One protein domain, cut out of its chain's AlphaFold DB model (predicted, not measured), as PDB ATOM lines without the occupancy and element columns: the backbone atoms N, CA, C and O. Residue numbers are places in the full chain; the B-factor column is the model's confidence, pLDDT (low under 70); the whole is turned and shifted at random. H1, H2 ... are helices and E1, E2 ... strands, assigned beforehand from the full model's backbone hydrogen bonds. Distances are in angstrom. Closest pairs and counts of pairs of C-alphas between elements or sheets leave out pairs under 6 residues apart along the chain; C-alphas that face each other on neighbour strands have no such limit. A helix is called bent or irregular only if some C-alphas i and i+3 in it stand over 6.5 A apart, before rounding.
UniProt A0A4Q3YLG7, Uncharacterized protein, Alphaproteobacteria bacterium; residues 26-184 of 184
ATOM      1  N   ALA A  26     -26.993   5.769 104.058       60.25
ATOM      2  CA  ALA A  26     -26.280   4.547 103.688       60.25
ATOM      3  C   ALA A  26     -27.117   3.677 102.738       60.25
ATOM      4  O   ALA A  26     -26.588   3.256 101.723       60.25
ATOM      5  N   PHE A  27     -28.413   3.472 102.993       65.00
ATOM      6  CA  PHE A  27     -29.298   2.666 102.138       65.00
ATOM      7  C   PHE A  27     -29.613   3.303 100.777       65.00
ATOM      8  O   PHE A  27     -29.887   2.582  99.825       65.00
ATOM      9  N   GLN A  28     -29.565   4.632 100.661       68.38
ATOM     10  CA  GLN A  28     -29.735   5.342  99.388       68.38
ATOM     11  C   GLN A  28     -28.436   5.408  98.577       68.38
ATOM     12  O   GLN A  28     -28.484   5.429  97.351       68.38
ATOM     13  N   ILE A  29     -27.275   5.413  99.240       64.62
ATOM     14  CA  ILE A  29     -25.966   5.527  98.583       64.62
ATOM     15  C   ILE A  29     -25.348   4.150  98.298       64.62
ATOM     16  O   ILE A  29     -24.642   4.009  97.300       64.62
ATOM     17  N   LEU A  30     -25.623   3.122  99.116       65.94
ATOM     18  CA  LEU A  30     -25.074   1.771  98.924       65.94
ATOM     19  C   LEU A  30     -25.448   1.172  97.566       65.94
ATOM     20  O   LEU A  30     -24.535   0.731  96.876       65.94
ATOM     21  N   PRO A  31     -26.736   1.129  97.165       71.06
ATOM     22  CA  PRO A  31     -27.140   0.472  95.927       71.06
ATOM     23  C   PRO A  31     -26.470   1.069  94.681       71.06
ATOM     24  O   PRO A  31     -25.885   0.298  93.916       71.06
ATOM     25  N   PRO A  32     -26.453   2.406  94.470       67.19
ATOM     26  CA  PRO A  32     -25.758   2.972  93.323       67.19
ATOM     27  C   PRO A  32     -24.240   2.804  93.434       67.19
ATOM     28  O   PRO A  32     -23.611   2.529  92.421       67.19
ATOM     29  N   MET A  33     -23.637   2.879  94.627       64.75
ATOM     30  CA  MET A  33     -22.199   2.612  94.800       64.75
ATOM     31  C   MET A  33     -21.821   1.163  94.470       64.75
ATOM     32  O   MET A  33     -20.810   0.937  93.814       64.75
ATOM     33  N   LEU A  34     -22.635   0.184  94.873       68.50
ATOM     34  CA  LEU A  34     -22.432  -1.237  94.566       68.50
ATOM     35  C   LEU A  34     -22.585  -1.531  93.071       68.50
ATOM     36  O   LEU A  34     -21.827  -2.336  92.536       68.50
ATOM     37  N   LEU A  35     -23.519  -0.859  92.395       69.50
ATOM     38  CA  LEU A  35     -23.698  -0.959  90.944       69.50
ATOM     39  C   LEU A  35     -22.588  -0.237  90.166       69.50
ATOM     40  O   LEU A  35     -22.138  -0.722  89.129       69.50
ATOM     41  N   LEU A  36     -22.104   0.897  90.679       63.25
ATOM     42  CA  LEU A  36     -21.023   1.675  90.072       63.25
ATOM     43  C   LEU A  36     -19.646   1.053  90.317       63.25
ATOM     44  O   LEU A  36     -18.750   1.252  89.503       63.25
ATOM     45  N   TRP A  37     -19.466   0.272  91.382       65.88
ATOM     46  CA  TRP A  37     -18.198  -0.378  91.713       65.88
ATOM     47  C   TRP A  37     -17.617  -1.233  90.568       65.88
ATOM     48  O   TRP A  37     -16.473  -0.990  90.170       65.88
ATOM     49  N   PRO A  38     -18.348  -2.191  89.961       63.06
ATOM     50  CA  PRO A  38     -17.836  -2.973  88.834       63.06
ATOM     51  C   PRO A  38     -17.621  -2.132  87.566       63.06
ATOM     52  O   PRO A  38     -16.679  -2.387  86.817       63.06
ATOM     53  N   ALA A  39     -18.453  -1.114  87.329       62.25
ATOM     54  CA  ALA A  39     -18.299  -0.220  86.180       62.25
ATOM     55  C   ALA A  39     -17.042   0.655  86.312       62.25
ATOM     56  O   ALA A  39     -16.268   0.789  85.365       62.25
ATOM     57  N   CYS A  40     -16.787   1.178  87.512       61.16
ATOM     58  CA  CYS A  40     -15.601   1.972  87.798       61.16
ATOM     59  C   CYS A  40     -14.348   1.101  87.764       61.16
ATOM     60  O   CYS A  40     -13.362   1.490  87.159       61.16
ATOM     61  N   THR A  41     -14.388  -0.109  88.329       66.31
ATOM     62  CA  THR A  41     -13.211  -0.993  88.392       66.31
ATOM     63  C   THR A  41     -12.799  -1.585  87.044       66.31
ATOM     64  O   THR A  41     -11.640  -1.948  86.874       66.31
ATOM     65  N   ARG A  42     -13.701  -1.657  86.059       71.69
ATOM     66  CA  ARG A  42     -13.368  -2.169  84.718       71.69
ATOM     67  C   ARG A  42     -12.834  -1.102  83.766       71.69
ATOM     68  O   ARG A  42     -12.099  -1.455  82.843       71.69
ATOM     69  N   HIS A  43     -13.154   0.173  83.988       78.00
ATOM     70  CA  HIS A  43     -12.728   1.284  83.136       78.00
ATOM     71  C   HIS A  43     -11.622   2.111  83.803       78.00
ATOM     72  O   HIS A  43     -11.873   2.881  84.728       78.00
ATOM     73  N   GLY A  44     -10.396   2.003  83.282       75.56
ATOM     74  CA  GLY A  44      -9.220   2.719  83.791       75.56
ATOM     75  C   GLY A  44      -9.410   4.229  83.984       75.56
ATOM     76  O   GLY A  44      -9.097   4.725  85.068       75.56
ATOM     77  N   PRO A  45     -10.008   4.960  83.021       79.12
ATOM     78  CA  PRO A  45     -10.236   6.396  83.173       79.12
ATOM     79  C   PRO A  45     -11.113   6.773  84.376       79.12
ATOM     80  O   PRO A  45     -10.868   7.787  85.027       79.12
ATOM     81  N   ALA A  46     -12.100   5.938  84.724       79.62
ATOM     82  CA  ALA A  46     -12.936   6.168  85.899       79.62
ATOM     83  C   ALA A  46     -12.116   6.023  87.190       79.62
ATOM     84  O   ALA A  46     -12.167   6.893  88.059       79.62
ATOM     85  N   ILE A  47     -11.294   4.972  87.293       78.62
ATOM     86  CA  ILE A  47     -10.380   4.772  88.430       78.62
ATOM     87  C   ILE A  47      -9.398   5.936  88.572       78.62
ATOM     88  O   ILE A  47      -9.150   6.386  89.691       78.62
ATOM     89  N   ALA A  48      -8.860   6.449  87.464       77.50
ATOM     90  CA  ALA A  48      -7.951   7.590  87.491       77.50
ATOM     91  C   ALA A  48      -8.631   8.860  88.036       77.50
ATOM     92  O   ALA A  48      -8.041   9.554  88.867       77.50
ATOM     93  N   MET A  49      -9.886   9.130  87.649       79.94
ATOM     94  CA  MET A  49     -10.666  10.248  88.201       79.94
ATOM     95  C   MET A  49     -10.888  10.113  89.711       79.94
ATOM     96  O   MET A  49     -10.631  11.062  90.455       79.94
ATOM     97  N   PHE A  50     -11.303   8.934  90.189       78.00
ATOM     98  CA  PHE A  50     -11.435   8.695  91.630       78.00
ATOM     99  C   PHE A  50     -10.095   8.841  92.351       78.00
ATOM    100  O   PHE A  50     -10.040   9.465  93.409       78.00
ATOM    101  N   GLY A  51      -9.007   8.343  91.757       78.62
ATOM    102  CA  GLY A  51      -7.648   8.551  92.250       78.62
ATOM    103  C   GLY A  51      -7.323  10.033  92.458       78.62
ATOM    104  O   GLY A  51      -6.819  10.398  93.516       78.62
ATOM    105  N   GLY A  52      -7.690  10.901  91.509       78.56
ATOM    106  CA  GLY A  52      -7.537  12.355  91.638       78.56
ATOM    107  C   GLY A  52      -8.296  12.945  92.834       78.56
ATOM    108  O   GLY A  52      -7.730  13.717  93.609       78.56
ATOM    109  N   ILE A  53      -9.546  12.526  93.053       83.44
ATOM    110  CA  ILE A  53     -10.342  12.947  94.221       83.44
ATOM    111  C   ILE A  53      -9.674  12.489  95.528       83.44
ATOM    112  O   ILE A  53      -9.591  13.257  96.491       83.44
ATOM    113  N   PHE A  54      -9.144  11.262  95.562       81.31
ATOM    114  CA  PHE A  54      -8.411  10.748  96.720       81.31
ATOM    115  C   PHE A  54      -7.128  11.534  97.001       81.31
ATOM    116  O   PHE A  54      -6.822  11.767  98.166       81.31
ATOM    117  N   VAL A  55      -6.408  12.008  95.979       80.94
ATOM    118  CA  VAL A  55      -5.235  12.878  96.173       80.94
ATOM    119  C   VAL A  55      -5.630  14.179  96.873       80.94
ATOM    120  O   VAL A  55      -4.974  14.576  97.835       80.94
ATOM    121  N   ILE A  56      -6.738  14.810  96.473       84.00
ATOM    122  CA  ILE A  56      -7.248  16.015  97.147       84.00
ATOM    123  C   ILE A  56      -7.593  15.699  98.611       84.00
ATOM    124  O   ILE A  56      -7.167  16.413  99.523       84.00
ATOM    125  N   ALA A  57      -8.305  14.596  98.864       80.31
ATOM    126  CA  ALA A  57      -8.637  14.154 100.221       80.31
ATOM    127  C   ALA A  57      -7.386  13.847 101.070       80.31
ATOM    128  O   ALA A  57      -7.350  14.154 102.269       80.31
ATOM    129  N   ALA A  58      -6.341  13.286 100.457       81.06
ATOM    130  CA  ALA A  58      -5.050  13.047 101.085       81.06
ATOM    131  C   ALA A  58      -4.353  14.363 101.450       81.06
ATOM    132  O   ALA A  58      -3.887  14.489 102.580       81.06
ATOM    133  N   MET A  59      -4.352  15.373 100.572       84.38
ATOM    134  CA  MET A  59      -3.782  16.693 100.883       84.38
ATOM    135  C   MET A  59      -4.480  17.361 102.072       84.38
ATOM    136  O   MET A  59      -3.813  17.823 102.997       84.38
ATOM    137  N   PHE A  60      -5.817  17.349 102.107       85.06
ATOM    138  CA  PHE A  60      -6.570  17.845 103.266       85.06
ATOM    139  C   PHE A  60      -6.238  17.067 104.545       85.06
ATOM    140  O   PHE A  60      -6.132  17.649 105.628       85.06
ATOM    141  N   SER A  61      -6.046  15.751 104.428       82.25
ATOM    142  CA  SER A  61      -5.670  14.895 105.555       82.25
ATOM    143  C   SER A  61      -4.258  15.196 106.061       82.25
ATOM    144  O   SER A  61      -4.076  15.296 107.272       82.25
ATOM    145  N   LEU A  62      -3.290  15.418 105.165       86.19
ATOM    146  CA  LEU A  62      -1.925  15.837 105.500       86.19
ATOM    147  C   LEU A  62      -1.909  17.207 106.171       86.19
ATOM    148  O   LEU A  62      -1.286  17.356 107.219       86.19
ATOM    149  N   PHE A  63      -2.642  18.184 105.633       85.88
ATOM    150  CA  PHE A  63      -2.754  19.513 106.235       85.88
ATOM    151  C   PHE A  63      -3.325  19.437 107.655       85.88
ATOM    152  O   PHE A  63      -2.793  20.028 108.596       85.88
ATOM    153  N   ARG A  64      -4.385  18.642 107.843       82.44
ATOM    154  CA  ARG A  64      -4.982  18.413 109.161       82.44
ATOM    155  C   ARG A  64      -4.017  17.713 110.118       82.44
ATOM    156  O   ARG A  64      -4.008  18.043 111.304       82.44
ATOM    157  N   LEU A  65      -3.239  16.752 109.624       82.50
ATOM    158  CA  LEU A  65      -2.227  16.044 110.401       82.50
ATOM    159  C   LEU A  65      -1.118  17.010 110.844       82.50
ATOM    160  O   LEU A  65      -0.825  17.075 112.032       82.50
ATOM    161  N   ALA A  66      -0.586  17.819 109.926       84.44
ATOM    162  CA  ALA A  66       0.418  18.842 110.209       84.44
ATOM    163  C   ALA A  66      -0.085  19.856 111.251       84.44
ATOM    164  O   ALA A  66       0.598  20.131 112.234       84.44
ATOM    165  N   TYR A  67      -1.324  20.335 111.113       83.88
ATOM    166  CA  TYR A  67      -1.949  21.221 112.099       83.88
ATOM    167  C   TYR A  67      -2.097  20.574 113.486       83.88
ATOM    168  O   TYR A  67      -1.922  21.239 114.508       83.88
ATOM    169  N   LEU A  68      -2.431  19.279 113.542       78.94
ATOM    170  CA  LEU A  68      -2.511  18.528 114.799       78.94
ATOM    171  C   LEU A  68      -1.130  18.325 115.436       78.94
ATOM    172  O   LEU A  68      -1.035  18.398 116.656       78.94
ATOM    173  N   PHE A  69      -0.078  18.126 114.636       79.75
ATOM    174  CA  PHE A  69       1.305  18.051 115.118       79.75
ATOM    175  C   PHE A  69       1.804  19.387 115.688       79.75
ATOM    176  O   PHE A  69       2.494  19.392 116.701       79.75
ATOM    177  N   LEU A  70       1.399  20.518 115.102       83.31
ATOM    178  CA  LEU A  70       1.760  21.860 115.581       83.31
ATOM    179  C   LEU A  70       1.043  22.277 116.882       83.31
ATOM    180  O   LEU A  70       1.396  23.295 117.474       83.31
ATOM    181  N   ARG A  71       0.032  21.524 117.343       78.88
ATOM    182  CA  ARG A  71      -0.683  21.778 118.607       78.88
ATOM    183  C   ARG A  71      -0.506  20.610 119.589       78.88
ATOM    184  O   ARG A  71      -1.413  19.775 119.696       78.88
ATOM    185  N   PRO A  72       0.618  20.557 120.327       66.62
ATOM    186  CA  PRO A  72       0.831  19.544 121.358       66.62
ATOM    187  C   PRO A  72      -0.250  19.651 122.449       66.62
ATOM    188  O   PRO A  72      -0.641  20.747 122.844       66.62
ATOM    189  N   GLY A  73      -0.784  18.510 122.900       69.62
ATOM    190  CA  GLY A  73      -1.810  18.439 123.957       69.62
ATOM    191  C   GLY A  73      -3.193  17.926 123.530       69.62
ATOM    192  O   GLY A  73      -4.133  17.964 124.321       69.62
ATOM    193  N   ARG A  74      -3.366  17.435 122.292       65.69
ATOM    194  CA  ARG A  74      -4.627  16.806 121.848       65.69
ATOM    195  C   ARG A  74      -4.587  15.274 121.930       65.69
ATOM    196  O   ARG A  74      -3.541  14.686 121.683       65.69
ATOM    197  N   PRO A  75      -5.731  14.617 122.216       66.44
ATOM    198  CA  PRO A  75      -5.789  13.164 122.364       66.44
ATOM    199  C   PRO A  75      -5.405  12.439 121.066       66.44
ATOM    200  O   PRO A  75      -5.899  12.779 119.984       66.44
ATOM    201  N   THR A  76      -4.580  11.397 121.196       67.62
ATOM    202  CA  THR A  76      -4.047  10.529 120.125       67.62
ATOM    203  C   THR A  76      -5.132   9.928 119.227       67.62
ATOM    204  O   THR A  76      -4.925   9.755 118.028       67.62
ATOM    205  N   PHE A  77      -6.346   9.721 119.746       67.12
ATOM    206  CA  PHE A  77      -7.496   9.260 118.960       67.12
ATOM    207  C   PHE A  77      -7.917  10.235 117.838       67.12
ATOM    208  O   PHE A  77      -8.673   9.871 116.947       67.12
ATOM    209  N   LYS A  78      -7.438  11.485 117.796       72.56
ATOM    210  CA  LYS A  78      -7.715  12.380 116.654       72.56
ATOM    211  C   LYS A  78      -6.816  12.120 115.433       72.56
ATOM    212  O   LYS A  78      -7.137  12.628 114.358       72.56
ATOM    213  N   PHE A  79      -5.762  11.306 115.570       75.69
ATOM    214  CA  PHE A  79      -4.823  10.970 114.492       75.69
ATOM    215  C   PHE A  79      -5.249   9.754 113.651       75.69
ATOM    216  O   PHE A  79      -4.856   9.677 112.489       75.69
ATOM    217  N   TYR A  80      -6.097   8.842 114.158       76.75
ATOM    218  CA  TYR A  80      -6.454   7.625 113.399       76.75
ATOM    219  C   TYR A  80      -7.168   7.946 112.080       76.75
ATOM    220  O   TYR A  80      -6.898   7.309 111.069       76.75
ATOM    221  N   ARG A  81      -8.065   8.945 112.069       78.88
ATOM    222  CA  ARG A  81      -8.829   9.335 110.871       78.88
ATOM    223  C   ARG A  81      -7.927   9.756 109.710       78.88
ATOM    224  O   ARG A  81      -8.027   9.124 108.665       78.88
ATOM    225  N   PRO A  82      -7.064  10.781 109.857       78.50
ATOM    226  CA  PRO A  82      -6.196  11.200 108.760       78.50
ATOM    227  C   PRO A  82      -5.205  10.103 108.350       78.50
ATOM    228  O   PRO A  82      -4.966   9.943 107.159       78.50
ATOM    229  N   VAL A  83      -4.689   9.305 109.292       82.00
ATOM    230  CA  VAL A  83      -3.787   8.182 108.975       82.00
ATOM    231  C   VAL A  83      -4.501   7.096 108.170       82.00
ATOM    232  O   VAL A  83      -3.975   6.648 107.157       82.00
ATOM    233  N   LEU A  84      -5.717   6.706 108.564       83.00
ATOM    234  CA  LEU A  84      -6.510   5.717 107.836       83.00
ATOM    235  C   LEU A  84      -6.872   6.219 106.435       83.00
ATOM    236  O   LEU A  84      -6.750   5.473 105.468       83.00
ATOM    237  N   THR A  85      -7.269   7.490 106.305       82.06
ATOM    238  CA  THR A  85      -7.526   8.101 104.994       82.06
ATOM    239  C   THR A  85      -6.280   8.056 104.115       82.06
ATOM    240  O   THR A  85      -6.384   7.665 102.956       82.06
ATOM    241  N   LEU A  86      -5.103   8.379 104.656       84.25
ATOM    242  CA  LEU A  86      -3.845   8.294 103.913       84.25
ATOM    243  C   LEU A  86      -3.504   6.860 103.507       84.25
ATOM    244  O   LEU A  86      -3.175   6.636 102.347       84.25
ATOM    245  N   ALA A  87      -3.641   5.893 104.415       83.81
ATOM    246  CA  ALA A  87      -3.407   4.484 104.112       83.81
ATOM    247  C   ALA A  87      -4.312   3.996 102.967       83.81
ATOM    248  O   ALA A  87      -3.830   3.386 102.016       83.81
ATOM    249  N   ILE A  88      -5.603   4.340 103.004       84.38
ATOM    250  CA  ILE A  88      -6.551   4.026 101.927       84.38
ATOM    251  C   ILE A  88      -6.130   4.707 100.617       84.38
ATOM    252  O   ILE A  88      -6.119   4.055  99.576       84.38
ATOM    253  N   CYS A  89      -5.733   5.982 100.649       83.00
ATOM    254  CA  CYS A  89      -5.278   6.694  99.450       83.00
ATOM    255  C   CYS A  89      -4.036   6.037  98.829       83.00
ATOM    256  O   CYS A  89      -3.981   5.867  97.612       83.00
ATOM    257  N   VAL A  90      -3.066   5.623  99.652       86.62
ATOM    258  CA  VAL A  90      -1.863   4.911  99.198       86.62
ATOM    259  C   VAL A  90      -2.231   3.572  98.563       86.62
ATOM    260  O   VAL A  90      -1.725   3.258  97.488       86.62
ATOM    261  N   LEU A  91      -3.139   2.807  99.175       86.50
ATOM    262  CA  LEU A  91      -3.608   1.534  98.623       86.50
ATOM    263  C   LEU A  91      -4.316   1.717  97.277       86.50
ATOM    264  O   LEU A  91      -4.023   0.987  96.332       86.50
ATOM    265  N   VAL A  92      -5.202   2.712  97.165       84.06
ATOM    266  CA  VAL A  92      -5.887   3.035  95.904       84.06
ATOM    267  C   VAL A  92      -4.870   3.431  94.838       84.06
ATOM    268  O   VAL A  92      -4.889   2.873  93.745       84.06
ATOM    269  N   PHE A  93      -3.938   4.333  95.152       84.38
ATOM    270  CA  PHE A  93      -2.905   4.766  94.210       84.38
ATOM    271  C   PHE A  93      -2.011   3.605  93.757       84.38
ATOM    272  O   PHE A  93      -1.758   3.446  92.562       84.38
ATOM    273  N   ALA A  94      -1.576   2.757  94.691       87.38
ATOM    274  CA  ALA A  94      -0.804   1.560  94.383       87.38
ATOM    275  C   ALA A  94      -1.585   0.616  93.458       87.38
ATOM    276  O   ALA A  94      -1.024   0.117  92.482       87.38
ATOM    277  N   HIS A  95      -2.883   0.426  93.708       84.75
ATOM    278  CA  HIS A  95      -3.755  -0.373  92.852       84.75
ATOM    279  C   HIS A  95      -3.859   0.205  91.432       84.75
ATOM    280  O   HIS A  95      -3.686  -0.536  90.463       84.75
ATOM    281  N   VAL A  96      -4.048   1.526  91.291       83.31
ATOM    282  CA  VAL A  96      -4.066   2.194  89.976       83.31
ATOM    283  C   VAL A  96      -2.753   1.942  89.238       83.31
ATOM    284  O   VAL A  96      -2.772   1.451  88.111       83.31
ATOM    285  N   GLN A  97      -1.611   2.197  89.883       85.88
ATOM    286  CA  GLN A  97      -0.291   2.033  89.268       85.88
ATOM    287  C   GLN A  97      -0.005   0.581  88.868       85.88
ATOM    288  O   GLN A  97       0.511   0.330  87.776       85.88
ATOM    289  N   LEU A  98      -0.368  -0.384  89.717       87.94
ATOM    290  CA  LEU A  98      -0.249  -1.810  89.413       87.94
ATOM    291  C   LEU A  98      -1.098  -2.198  88.199       87.94
ATOM    292  O   LEU A  98      -0.625  -2.940  87.341       87.94
ATOM    293  N   SER A  99      -2.312  -1.654  88.089       86.88
ATOM    294  CA  SER A  99      -3.194  -1.912  86.949       86.88
ATOM    295  C   SER A  99      -2.706  -1.265  85.643       86.88
ATOM    296  O   SER A  99      -2.963  -1.794  84.562       86.88
ATOM    297  N   LEU A 100      -1.963  -0.157  85.740       87.31
ATOM    298  CA  LEU A 100      -1.435   0.608  84.608       87.31
ATOM    299  C   LEU A 100      -0.212  -0.056  83.961       87.31
ATOM    300  O   LEU A 100      -0.028   0.007  82.746       87.31
ATOM    301  N   ARG A 101       0.646  -0.686  84.777       89.88
ATOM    302  CA  ARG A 101       1.887  -1.348  84.337       89.88
ATOM    303  C   ARG A 101       1.711  -2.281  83.128       89.88
ATOM    304  O   ARG A 101       2.468  -2.115  82.171       89.88
ATOM    305  N   PRO A 102       0.755  -3.234  83.110       90.38
ATOM    306  CA  PRO A 102       0.573  -4.111  81.955       90.38
ATOM    307  C   PRO A 102       0.122  -3.348  80.703       90.38
ATOM    308  O   PRO A 102       0.597  -3.661  79.613       90.38
ATOM    309  N   ALA A 103      -0.730  -2.327  80.848       90.44
ATOM    310  CA  ALA A 103      -1.186  -1.509  79.725       90.44
ATOM    311  C   ALA A 103      -0.037  -0.684  79.117       90.44
ATOM    312  O   ALA A 103       0.140  -0.694  77.901       90.44
ATOM    313  N   ARG A 104       0.814  -0.070  79.955       91.31
ATOM    314  CA  ARG A 104       2.057   0.597  79.518       91.31
ATOM    315  C   ARG A 104       2.993  -0.362  78.787       91.31
ATOM    316  O   ARG A 104       3.500  -0.049  77.716       91.31
ATOM    317  N   GLY A 105       3.214  -1.548  79.357       93.12
ATOM    318  CA  GLY A 105       4.072  -2.569  78.755       93.12
ATOM    319  C   GLY A 105       3.535  -3.085  77.418       93.12
ATOM    320  O   GLY A 105       4.313  -3.389  76.518       93.12
ATOM    321  N   PHE A 106       2.216  -3.181  77.263       92.81
ATOM    322  CA  PHE A 106       1.585  -3.497  75.985       92.81
ATOM    323  C   PHE A 106       1.772  -2.356  74.975       92.81
ATOM    324  O   PHE A 106       2.345  -2.599  73.920       92.81
ATOM    325  N   ALA A 107       1.411  -1.118  75.329       92.69
ATOM    326  CA  ALA A 107       1.536   0.045  74.448       92.69
ATOM    327  C   ALA A 107       2.975   0.253  73.945       92.69
ATOM    328  O   ALA A 107       3.194   0.412  72.747       92.69
ATOM    329  N   LYS A 108       3.969   0.161  74.840       94.56
ATOM    330  CA  LYS A 108       5.388   0.295  74.484       94.56
ATOM    331  C   LYS A 108       5.862  -0.806  73.531       94.56
ATOM    332  O   LYS A 108       6.618  -0.523  72.605       94.56
ATOM    333  N   ARG A 109       5.436  -2.057  73.746       94.88
ATOM    334  CA  ARG A 109       5.772  -3.173  72.846       94.88
ATOM    335  C   ARG A 109       5.127  -2.995  71.478       94.88
ATOM    336  O   ARG A 109       5.823  -3.121  70.480       94.88
ATOM    337  N   THR A 110       3.850  -2.623  71.441       93.06
ATOM    338  CA  THR A 110       3.144  -2.315  70.193       93.06
ATOM    339  C   THR A 110       3.825  -1.178  69.431       93.06
ATOM    340  O   THR A 110       4.044  -1.301  68.233       93.06
ATOM    341  N   ALA A 111       4.221  -0.098  70.109       94.12
ATOM    342  CA  ALA A 111       4.929   1.008  69.470       94.12
ATOM    343  C   ALA A 111       6.268   0.564  68.855       94.12
ATOM    344  O   ALA A 111       6.576   0.936  67.727       94.12
ATOM    345  N   ALA A 112       7.041  -0.269  69.558       94.69
ATOM    346  CA  ALA A 112       8.298  -0.807  69.037       94.69
ATOM    347  C   ALA A 112       8.089  -1.734  67.824       94.69
ATOM    348  O   ALA A 112       8.853  -1.676  66.864       94.69
ATOM    349  N   GLU A 113       7.043  -2.559  67.845       93.62
ATOM    350  CA  GLU A 113       6.686  -3.432  66.722       93.62
ATOM    351  C   GLU A 113       6.261  -2.625  65.487       93.62
ATOM    352  O   GLU A 113       6.719  -2.900  64.379       93.62
ATOM    353  N   ILE A 114       5.455  -1.578  65.676       92.56
ATOM    354  CA  ILE A 114       5.047  -0.679  64.590       92.56
ATOM    355  C   ILE A 114       6.250   0.072  64.031       92.56
ATOM    356  O   ILE A 114       6.371   0.178  62.815       92.56
ATOM    357  N   GLN A 115       7.161   0.548  64.884       94.00
ATOM    358  CA  GLN A 115       8.400   1.183  64.436       94.00
ATOM    359  C   GLN A 115       9.209   0.242  63.533       94.00
ATOM    360  O   GLN A 115       9.587   0.635  62.432       94.00
ATOM    361  N   ALA A 116       9.389  -1.017  63.942       91.81
ATOM    362  CA  ALA A 116      10.081  -2.015  63.131       91.81
ATOM    363  C   ALA A 116       9.386  -2.251  61.775       91.81
ATOM    364  O   ALA A 116      10.055  -2.340  60.744       91.81
ATOM    365  N   GLN A 117       8.049  -2.290  61.746       90.88
ATOM    366  CA  GLN A 117       7.279  -2.392  60.499       90.88
ATOM    367  C   GLN A 117       7.429  -1.144  59.614       90.88
ATOM    368  O   GLN A 117       7.593  -1.273  58.398       90.88
ATOM    369  N   CYS A 118       7.409   0.055  60.206       91.06
ATOM    370  CA  CYS A 118       7.616   1.313  59.490       91.06
ATOM    371  C   CYS A 118       8.997   1.355  58.826       91.06
ATOM    372  O   CYS A 118       9.101   1.759  57.666       91.06
ATOM    373  N   ASP A 119      10.041   0.923  59.536       90.75
ATOM    374  CA  ASP A 119      11.407   0.895  59.017       90.75
ATOM    375  C   ASP A 119      11.572  -0.166  57.915       90.75
ATOM    376  O   ASP A 119      12.170   0.121  56.875       90.75
ATOM    377  N   MET A 120      10.971  -1.352  58.081       91.00
ATOM    378  CA  MET A 120      11.029  -2.443  57.099       91.00
ATOM    379  C   MET A 120      10.318  -2.099  55.782       91.00
ATOM    380  O   MET A 120      10.852  -2.355  54.703       91.00
ATOM    381  N   HIS A 121       9.123  -1.508  55.847       89.88
ATOM    382  CA  HIS A 121       8.303  -1.220  54.664       89.88
ATOM    383  C   HIS A 121       8.436   0.218  54.152       89.88
ATOM    384  O   HIS A 121       7.762   0.588  53.188       89.88
ATOM    385  N   ARG A 122       9.271   1.045  54.802       89.81
ATOM    386  CA  ARG A 122       9.389   2.497  54.555       89.81
ATOM    387  C   ARG A 122       8.039   3.226  54.592       89.81
ATOM    388  O   ARG A 122       7.873   4.283  53.983       89.81
ATOM    389  N   ARG A 123       7.061   2.653  55.294       90.50
ATOM    390  CA  ARG A 123       5.702   3.171  55.430       90.50
ATOM    391  C   ARG A 123       5.061   2.604  56.684       90.50
ATOM    392  O   ARG A 123       5.135   1.404  56.923       90.50
ATOM    393  N   CYS A 124       4.387   3.458  57.441       90.31
ATOM    394  CA  CYS A 124       3.649   3.031  58.619       90.31
ATOM    395  C   CYS A 124       2.260   2.484  58.256       90.31
ATOM    396  O   CYS A 124       1.625   2.985  57.314       90.31
ATOM    397  N   PRO A 125       1.777   1.457  58.980       90.12
ATOM    398  CA  PRO A 125       0.450   0.911  58.756       90.12
ATOM    399  C   PRO A 125      -0.611   1.967  59.073       90.12
ATOM    400  O   PRO A 125      -0.538   2.689  60.054       90.12
ATOM    401  N   LYS A 126      -1.639   2.070  58.235       88.56
ATOM    402  CA  LYS A 126      -2.728   3.036  58.454       88.56
ATOM    403  C   LYS A 126      -3.635   2.652  59.623       88.56
ATOM    404  O   LYS A 126      -4.238   3.513  60.255       88.56
ATOM    405  N   THR A 127      -3.751   1.355  59.878       88.06
ATOM    406  CA  THR A 127      -4.559   0.758  60.939       88.06
ATOM    407  C   THR A 127      -3.870  -0.506  61.430       88.06
ATOM    408  O   THR A 127      -3.142  -1.156  60.677       88.06
ATOM    409  N   ILE A 128      -4.101  -0.866  62.692       88.19
ATOM    410  CA  ILE A 128      -3.580  -2.111  63.253       88.19
ATOM    411  C   ILE A 128      -4.632  -3.210  63.057       88.19
ATOM    412  O   ILE A 128      -5.793  -3.019  63.443       88.19
ATOM    413  N   PRO A 129      -4.274  -4.362  62.464       83.06
ATOM    414  CA  PRO A 129      -5.194  -5.486  62.360       83.06
ATOM    415  C   PRO A 129      -5.638  -5.937  63.759       83.06
ATOM    416  O   PRO A 129      -4.855  -5.932  64.707       83.06
ATOM    417  N   ASN A 130      -6.904  -6.338  63.897       86.19
ATOM    418  CA  ASN A 130      -7.549  -6.724  65.165       86.19
ATOM    419  C   ASN A 130      -7.852  -5.578  66.144       86.19
ATOM    420  O   ASN A 130      -8.309  -5.836  67.258       86.19
ATOM    421  N   TRP A 131      -7.622  -4.321  65.761       91.56
ATOM    422  CA  TRP A 131      -8.052  -3.167  66.549       91.56
ATOM    423  C   TRP A 131      -9.358  -2.615  65.992       91.56
ATOM    424  O   TRP A 131      -9.601  -2.634  64.785       91.56
ATOM    425  N   THR A 132     -10.216  -2.108  66.876       89.50
ATOM    426  CA  THR A 132     -11.472  -1.490  66.443       89.50
ATOM    427  C   THR A 132     -11.180  -0.180  65.704       89.50
ATOM    428  O   THR A 132     -10.473   0.668  66.257       89.50
ATOM    429  N   PRO A 133     -11.687   0.010  64.474       85.25
ATOM    430  CA  PRO A 133     -11.510   1.259  63.746       85.25
ATOM    431  C   PRO A 133     -12.243   2.390  64.468       85.25
ATOM    432  O   PRO A 133     -13.333   2.196  65.014       85.25
ATOM    433  N   ARG A 134     -11.633   3.574  64.488       81.25
ATOM    434  CA  ARG A 134     -12.267   4.780  65.025       81.25
ATOM    435  C   ARG A 134     -12.920   5.594  63.909       81.25
ATOM    436  O   ARG A 134     -12.853   5.225  62.741       81.25
ATOM    437  N   HIS A 135     -13.571   6.698  64.280       72.19
ATOM    438  CA  HIS A 135     -14.217   7.604  63.323       72.19
ATOM    439  C   HIS A 135     -13.243   8.154  62.268       72.19
ATOM    440  O   HIS A 135     -13.659   8.362  61.129       72.19
ATOM    441  N   ASP A 136     -11.951   8.291  62.591       72.69
ATOM    442  CA  ASP A 136     -10.941   8.676  61.606       72.69
ATOM    443  C   ASP A 136     -10.373   7.451  60.883       72.69
ATOM    444  O   ASP A 136      -9.893   6.503  61.509       72.69
ATOM    445  N   ARG A 137     -10.353   7.515  59.543       62.06
ATOM    446  CA  ARG A 137      -9.933   6.436  58.623       62.06
ATOM    447  C   ARG A 137      -8.507   5.907  58.875       62.06
ATOM    448  O   ARG A 137      -8.180   4.816  58.417       62.06
ATOM    449  N   TYR A 138      -7.671   6.662  59.590       72.06
ATOM    450  CA  TYR A 138      -6.284   6.311  59.927       72.06
ATOM    451  C   TYR A 138      -6.047   6.194  61.434       72.06
ATOM    452  O   TYR A 138      -4.967   6.500  61.941       72.06
ATOM    453  N   SER A 139      -7.087   5.791  62.159       83.56
ATOM    454  CA  SER A 139      -7.015   5.585  63.594       83.56
ATOM    455  C   SER A 139      -7.671   4.273  63.999       83.56
ATOM    456  O   SER A 139      -8.687   3.840  63.447       83.56
ATOM    457  N   SER A 140      -7.073   3.619  64.983       89.25
ATOM    458  CA  SER A 140      -7.610   2.389  65.557       89.25
ATOM    459  C   SER A 140      -7.455   2.418  67.068       89.25
ATOM    460  O   SER A 140      -6.556   3.070  67.592       89.25
ATOM    461  N   GLN A 141      -8.348   1.746  67.783       90.50
ATOM    462  CA  GLN A 141      -8.333   1.702  69.238       90.50
ATOM    463  C   GLN A 141      -8.445   0.268  69.747       90.50
ATOM    464  O   GLN A 141      -9.100  -0.584  69.140       90.50
ATOM    465  N   THR A 142      -7.837   0.026  70.899       92.25
ATOM    466  CA  THR A 142      -7.978  -1.210  71.659       92.25
ATOM    467  C   THR A 142      -8.036  -0.909  73.154       92.25
ATOM    468  O   THR A 142      -7.837   0.223  73.598       92.25
ATOM    469  N   MET A 143      -8.339  -1.931  73.940       88.94
ATOM    470  CA  MET A 143      -8.373  -1.878  75.394       88.94
ATOM    471  C   MET A 143      -7.377  -2.902  75.928       88.94
ATOM    472  O   MET A 143      -7.468  -4.078  75.583       88.94
ATOM    473  N   SER A 144      -6.450  -2.474  76.783       86.69
ATOM    474  CA  SER A 144      -5.434  -3.359  77.361       86.69
ATOM    475  C   SER A 144      -5.383  -3.248  78.880       86.69
ATOM    476  O   SER A 144      -5.658  -2.196  79.454       86.69
ATOM    477  N   GLY A 145      -5.042  -4.353  79.536       82.44
ATOM    478  CA  GLY A 145      -5.000  -4.484  80.989       82.44
ATOM    479  C   GLY A 145      -5.738  -5.732  81.472       82.44
ATOM    480  O   GLY A 145      -6.612  -6.261  80.791       82.44
ATOM    481  N   SER A 146      -5.323  -6.248  82.630       78.31
ATOM    482  CA  SER A 146      -5.819  -7.527  83.151       78.31
ATOM    483  C   SER A 146      -7.185  -7.367  83.829       78.31
ATOM    484  O   SER A 146      -8.185  -7.874  83.331       78.31
ATOM    485  N   TRP A 147      -7.233  -6.617  84.932       79.12
ATOM    486  CA  TRP A 147      -8.456  -6.384  85.713       79.12
ATOM    487  C   TRP A 147      -9.143  -5.073  85.326       79.12
ATOM    488  O   TRP A 147     -10.364  -5.002  85.209       79.12
ATOM    489  N   VAL A 148      -8.324  -4.053  85.080       83.31
ATOM    490  CA  VAL A 148      -8.733  -2.719  84.649       83.31
ATOM    491  C   VAL A 148      -8.346  -2.571  83.188       83.31
ATOM    492  O   VAL A 148      -7.189  -2.814  82.839       83.31
ATOM    493  N   ARG A 149      -9.290  -2.169  82.337       86.88
ATOM    494  CA  ARG A 149      -9.030  -1.933  80.917       86.88
ATOM    495  C   ARG A 149      -8.728  -0.461  80.669       86.88
ATOM    496  O   ARG A 149      -9.530   0.410  81.012       86.88
ATOM    497  N   TRP A 150      -7.584  -0.205  80.048       88.25
ATOM    498  CA  TRP A 150      -7.117   1.121  79.666       88.25
ATOM    499  C   TRP A 150      -7.218   1.296  78.145       88.25
ATOM    500  O   TRP A 150      -6.766   0.410  77.410       88.25
ATOM    501  N   PRO A 151      -7.810   2.403  77.664       90.00
ATOM    502  CA  PRO A 151      -7.911   2.675  76.239       90.00
ATOM    503  C   PRO A 151      -6.548   3.048  75.652       90.00
ATOM    504  O   PRO A 151      -5.847   3.920  76.167       90.00
ATOM    505  N   ILE A 152      -6.201   2.390  74.549       91.62
ATOM    506  CA  ILE A 152      -5.005   2.666  73.754       91.62
ATOM    507  C   ILE A 152      -5.457   3.027  72.355       91.62
ATOM    508  O   ILE A 152      -6.193   2.269  71.718       91.62
ATOM    509  N   TRP A 153      -5.028   4.188  71.887       91.44
ATOM    510  CA  TRP A 153      -5.315   4.676  70.551       91.44
ATOM    511  C   TRP A 153      -4.055   4.641  69.707       91.44
ATOM    512  O   TRP A 153      -2.942   4.808  70.199       91.44
ATOM    513  N   TYR A 154      -4.268   4.413  68.427       92.38
ATOM    514  CA  TYR A 154      -3.264   4.448  67.392       92.38
ATOM    515  C   TYR A 154      -3.695   5.441  66.326       92.38
ATOM    516  O   TYR A 154      -4.852   5.410  65.896       92.38
ATOM    517  N   TYR A 155      -2.760   6.268  65.885       91.81
ATOM    518  CA  TYR A 155      -2.909   7.194  64.776       91.81
ATOM    519  C   TYR A 155      -1.705   7.072  63.841       91.81
ATOM    520  O   TYR A 155      -0.575   6.903  64.302       91.81
ATOM    521  N   SER A 156      -1.922   7.178  62.529       91.00
ATOM    522  CA  SER A 156      -0.827   7.276  61.561       91.00
ATOM    523  C   SER A 156      -1.177   8.167  60.374       91.00
ATOM    524  O   SER A 156      -2.283   8.116  59.843       91.00
ATOM    525  N   ASP A 157      -0.195   8.930  59.898       88.50
ATOM    526  CA  ASP A 157      -0.261   9.667  58.628       88.50
ATOM    527  C   ASP A 157       0.392   8.881  57.459       88.50
ATOM    528  O   ASP A 157       0.453   9.345  56.318       88.50
ATOM    529  N   GLY A 158       0.870   7.659  57.730       86.56
ATOM    530  CA  GLY A 158       1.593   6.786  56.805       86.56
ATOM    531  C   GLY A 158       3.117   6.965  56.791       86.56
ATOM    532  O   GLY A 158       3.806   6.073  56.294       86.56
ATOM    533  N   LYS A 159       3.659   8.054  57.343       88.56
ATOM    534  CA  LYS A 159       5.107   8.273  57.542       88.56
ATOM    535  C   LYS A 159       5.491   8.279  59.017       88.56
ATOM    536  O   LYS A 159       6.578   7.842  59.366       88.56
ATOM    537  N   ARG A 160       4.601   8.771  59.865       91.12
ATOM    538  CA  ARG A 160       4.685   8.850  61.312       91.12
ATOM    539  C   ARG A 160       3.527   8.078  61.916       91.12
ATOM    540  O   ARG A 160       2.492   7.837  61.282       91.12
ATOM    541  N   PHE A 161       3.717   7.673  63.154       93.31
ATOM    542  CA  PHE A 161       2.668   7.070  63.944       93.31
ATOM    543  C   PHE A 161       2.733   7.562  65.381       93.31
ATOM    544  O   PHE A 161       3.789   7.949  65.880       93.31
ATOM    545  N   GLU A 162       1.590   7.484  66.043       93.31
ATOM    546  CA  GLU A 162       1.437   7.774  67.455       93.31
ATOM    547  C   GLU A 162       0.611   6.660  68.099       93.31
ATOM    548  O   GLU A 162      -0.471   6.303  67.627       93.31
ATOM    549  N   VAL A 163       1.126   6.100  69.189       93.12
ATOM    550  CA  VAL A 163       0.396   5.215  70.094       93.12
ATOM    551  C   VAL A 163       0.183   5.979  71.391       93.12
ATOM    552  O   VAL A 163       1.153   6.348  72.050       93.12
ATOM    553  N   ARG A 164      -1.068   6.185  71.795       92.44
ATOM    554  CA  ARG A 164      -1.408   6.929  73.009       92.44
ATOM    555  C   ARG A 164      -2.214   6.070  73.972       92.44
ATOM    556  O   ARG A 164      -3.267   5.540  73.626       92.44
ATOM    557  N   LEU A 165      -1.719   5.941  75.194       92.12
ATOM    558  CA  LEU A 165      -2.391   5.292  76.313       92.12
ATOM    559  C   LEU A 165      -3.053   6.369  77.171       92.12
ATOM    560  O   LEU A 165      -2.361   7.180  77.779       92.12
ATOM    561  N   TYR A 166      -4.380   6.368  77.233       87.75
ATOM    562  CA  TYR A 166      -5.136   7.390  77.953       87.75
ATOM    563  C   TYR A 166      -5.375   6.989  79.407       87.75
ATOM    564  O   TYR A 166      -5.909   5.911  79.688       87.75
ATOM    565  N   PHE A 167      -5.015   7.884  80.327       81.94
ATOM    566  CA  PHE A 167      -5.280   7.740  81.758       81.94
ATOM    567  C   PHE A 167      -6.457   8.611  82.206       81.94
ATOM    568  O   PHE A 167      -7.273   8.149  82.997       81.94
ATOM    569  N   LEU A 168      -6.569   9.842  81.694       75.31
ATOM    570  CA  LEU A 168      -7.746  10.717  81.815       75.31
ATOM    571  C   LEU A 168      -8.195  11.169  80.412       75.31
ATOM    572  O   LEU A 168      -7.533  10.848  79.428       75.31
ATOM    573  N   LEU A 169      -9.313  11.908  80.322       66.19
ATOM    574  CA  LEU A 169      -9.919  12.357  79.055       66.19
ATOM    575  C   LEU A 169      -8.894  12.977  78.082       66.19
ATOM    576  O   LEU A 169      -8.909  12.634  76.904       66.19
ATOM    577  N   ASP A 170      -7.960  13.782  78.607       69.31
ATOM    578  CA  ASP A 170      -6.940  14.499  77.822       69.31
ATOM    579  C   ASP A 170      -5.493  14.219  78.256       69.31
ATOM    580  O   ASP A 170      -4.560  14.814  77.721       69.31
ATOM    581  N   SER A 171      -5.272  13.324  79.225       75.31
ATOM    582  CA  SER A 171      -3.921  13.001  79.695       75.31
ATOM    583  C   SER A 171      -3.594  11.528  79.508       75.31
ATOM    584  O   SER A 171      -4.393  10.627  79.781       75.31
ATOM    585  N   GLY A 172      -2.388  11.286  79.017       85.88
ATOM    586  CA  GLY A 172      -1.927   9.968  78.635       85.88
ATOM    587  C   GLY A 172      -0.424   9.939  78.430       85.88
ATOM    588  O   GLY A 172       0.241  10.972  78.430       85.88
ATOM    589  N   GLU A 173       0.101   8.737  78.256       89.81
ATOM    590  CA  GLU A 173       1.445   8.540  77.727       89.81
ATOM    591  C   GLU A 173       1.355   8.334  76.222       89.81
ATOM    592  O   GLU A 173       0.496   7.589  75.746       89.81
ATOM    593  N   GLN A 174       2.247   8.989  75.485       93.31
ATOM    594  CA  GLN A 174       2.342   8.861  74.039       93.31
ATOM    595  C   GLN A 174       3.706   8.303  73.645       93.31
ATOM    596  O   GLN A 174       4.736   8.645  74.230       93.31
ATOM    597  N   TRP A 175       3.688   7.428  72.650       94.19
ATOM    598  CA  TRP A 175       4.864   6.910  71.975       94.19
ATOM    599  C   TRP A 175       4.723   7.231  70.501       94.19
ATOM    600  O   TRP A 175       3.779   6.792  69.847       94.19
ATOM    601  N   GLU A 176       5.672   7.999  69.997       93.44
ATOM    602  CA  GLU A 176       5.708   8.438  68.613       93.44
ATOM    603  C   GLU A 176       6.870   7.770  67.894       93.44
ATOM    604  O   GLU A 176       7.897   7.435  68.491       93.44
ATOM    605  N   GLY A 177       6.697   7.594  66.594       91.75
ATOM    606  CA  GLY A 177       7.719   7.056  65.722       91.75
ATOM    607  C   GLY A 177       7.370   7.306  64.268       91.75
ATOM    608  O   GLY A 177       6.448   8.056  63.935       91.75
ATOM    609  N   GLY A 178       8.121   6.688  63.375       90.38
ATOM    610  CA  GLY A 178       7.937   6.882  61.951       90.38
ATOM    611  C   GLY A 178       9.083   6.324  61.139       90.38
ATOM    612  O   GLY A 178      10.039   5.770  61.671       90.38
ATOM    613  N   VAL A 179       8.981   6.483  59.827       87.62
ATOM    614  CA  VAL A 179      10.041   6.113  58.899       87.62
ATOM    615  C   VAL A 179      11.276   6.935  59.242       87.62
ATOM    616  O   VAL A 179      11.238   8.165  59.179       87.62
ATOM    617  N   SER A 180      12.367   6.254  59.585       75.81
ATOM    618  CA  SER A 180      13.662   6.896  59.776       75.81
ATOM    619  C   SER A 180      14.129   7.477  58.435       75.81
ATOM    620  O   SER A 180      14.711   6.771  57.604       75.81
ATOM    621  N   GLU A 181      13.822   8.753  58.186       63.81
ATOM    622  CA  GLU A 181      14.519   9.557  57.182       63.81
ATOM    623  C   GLU A 181      15.980   9.554  57.616       63.81
ATOM    624  O   GLU A 181      16.312  10.027  58.704       63.81
ATOM    625  N   GLY A 182      16.820   8.866  56.842       52.78
ATOM    626  CA  GLY A 182      18.199   8.614  57.218       52.78
ATOM    627  C   GLY A 182      18.865   9.909  57.664       52.78
ATOM    628  O   GLY A 182      18.912  10.873  56.904       52.78
ATOM    629  N   ARG A 183      19.406   9.917  58.886       43.47
ATOM    630  CA  ARG A 183      20.607  10.711  59.139       43.47
ATOM    631  C   ARG A 183      21.683  10.121  58.234       43.47
ATOM    632  O   ARG A 183      22.304   9.125  58.596       43.47
ATOM    633  N   THR A 184      21.767  10.648  57.020       41.88
ATOM    634  CA  THR A 184      22.975  10.608  56.200       41.88
ATOM    635  C   THR A 184      24.034  11.470  56.853       41.88
ATOM    636  O   THR A 184      23.657  12.586  57.284       41.88
TER     637      THR A 184
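What this domain is: This is residues 26 to 184 of the 184 residues of an uncharacterized protein of Alphaproteobacteria bacterium (UniProt A0A4Q3YLG7). A small sheet of four antiparallel strands, E1 to E4, has one face covered by H3b, the second arm of a very long helix; the first arm, H3a, runs on beyond the sheet and folds back on H2 as a long helical hairpin. H1 meets H2 at a corner near the sheet, and its residues 26 to 36 stick out from the body. The outline is flat and the whole loose, spanning 72 by 44 by 22 A with a radius of gyration of the C-alphas of 21.9 A. The printed part has 159 residues, with three named helices followed by four named strands, the sheet order being E1, E2, E3, E4 and the class mixed, helices and strands.

How they stand to each other: E1, residues 139 to 144, E2, 150 to 156, E3, 160 to 166, and E4, 172 to 178, form a meander, each strand the antiparallel neighbour of the one before, in a twisted sheet. N 142 and O 152 are 2.9 A apart between E1 and E2, N 153 and O 164 2.8 A between E2 and E3, and N 163 and O 175 2.8 A between E3 and E4, each within hydrogen-bond range. H3, residues 80 to 121, was assigned as one helix by its hydrogen bonds but is bent, with C-alphas 99 and 102 6.6 A apart; its arms, H3a, 80 to 99, and H3b, 102 to 121, stand at a shallow tilt of 27 degrees. H3b is on one face of the sheet, making two layers, a helix over a sheet, at a height over the sheet of 8.1 A. It runs along the strands, at 7 degrees to E3 on the local plane; the closest C-alphas of H3b and E3 are those of Ala 111 and Val 163, 6.2 A apart. H2, residues 44 to 69, only grazes the sheet with its residues 44 to 48. H2 and H3a form a hairpin and touch, the closest C-alphas being those of Ser 61 and Pro 82, 4.9 A apart, at a shallow tilt of 29 degrees, opposite ways. H1, residues 26 to 42, and H2 only just touch, only at the corner, with 3 pairs of C-alphas within 8 A, the closest those of Cys 40 and Ala 46, 5.3 A apart. H1 and H3a are apart. Every O i to N i+4 pair is within hydrogen-bond range in H2, H3a and H3b, and 9 of 13 are in H1.

Where its parts are: E1 measures 16.5 A from first to last C-alpha, E2 20.1 A, E3 19.4 A and E4 19.6 A, with C-alpha 178 at (7.937, 6.882, 61.951). H3a measures 28.3 A and H3b 28.5 A, with C-alpha 121 at (8.303, -1.220, 54.664). H2 measures 36.4 A. H1 measures 23.9 A from C-alpha 26 at (-26.280, 4.547, 103.688); it is irregular, but only just, with C-alphas 35 and 38 6.55 A apart, and has a kink of 36 degrees near residue 35.

The domain as a whole: The two C-alphas farthest apart are those of Gly 73 and His 121, 72.7 A. The printed part has no cut; the link from H3 to E1, residues 122 to 138, is long. The mean pLDDT of the printed part is 81.8, and 28 residues are under 70, among them 32 to 41, 72 to 77 and 181 to 184.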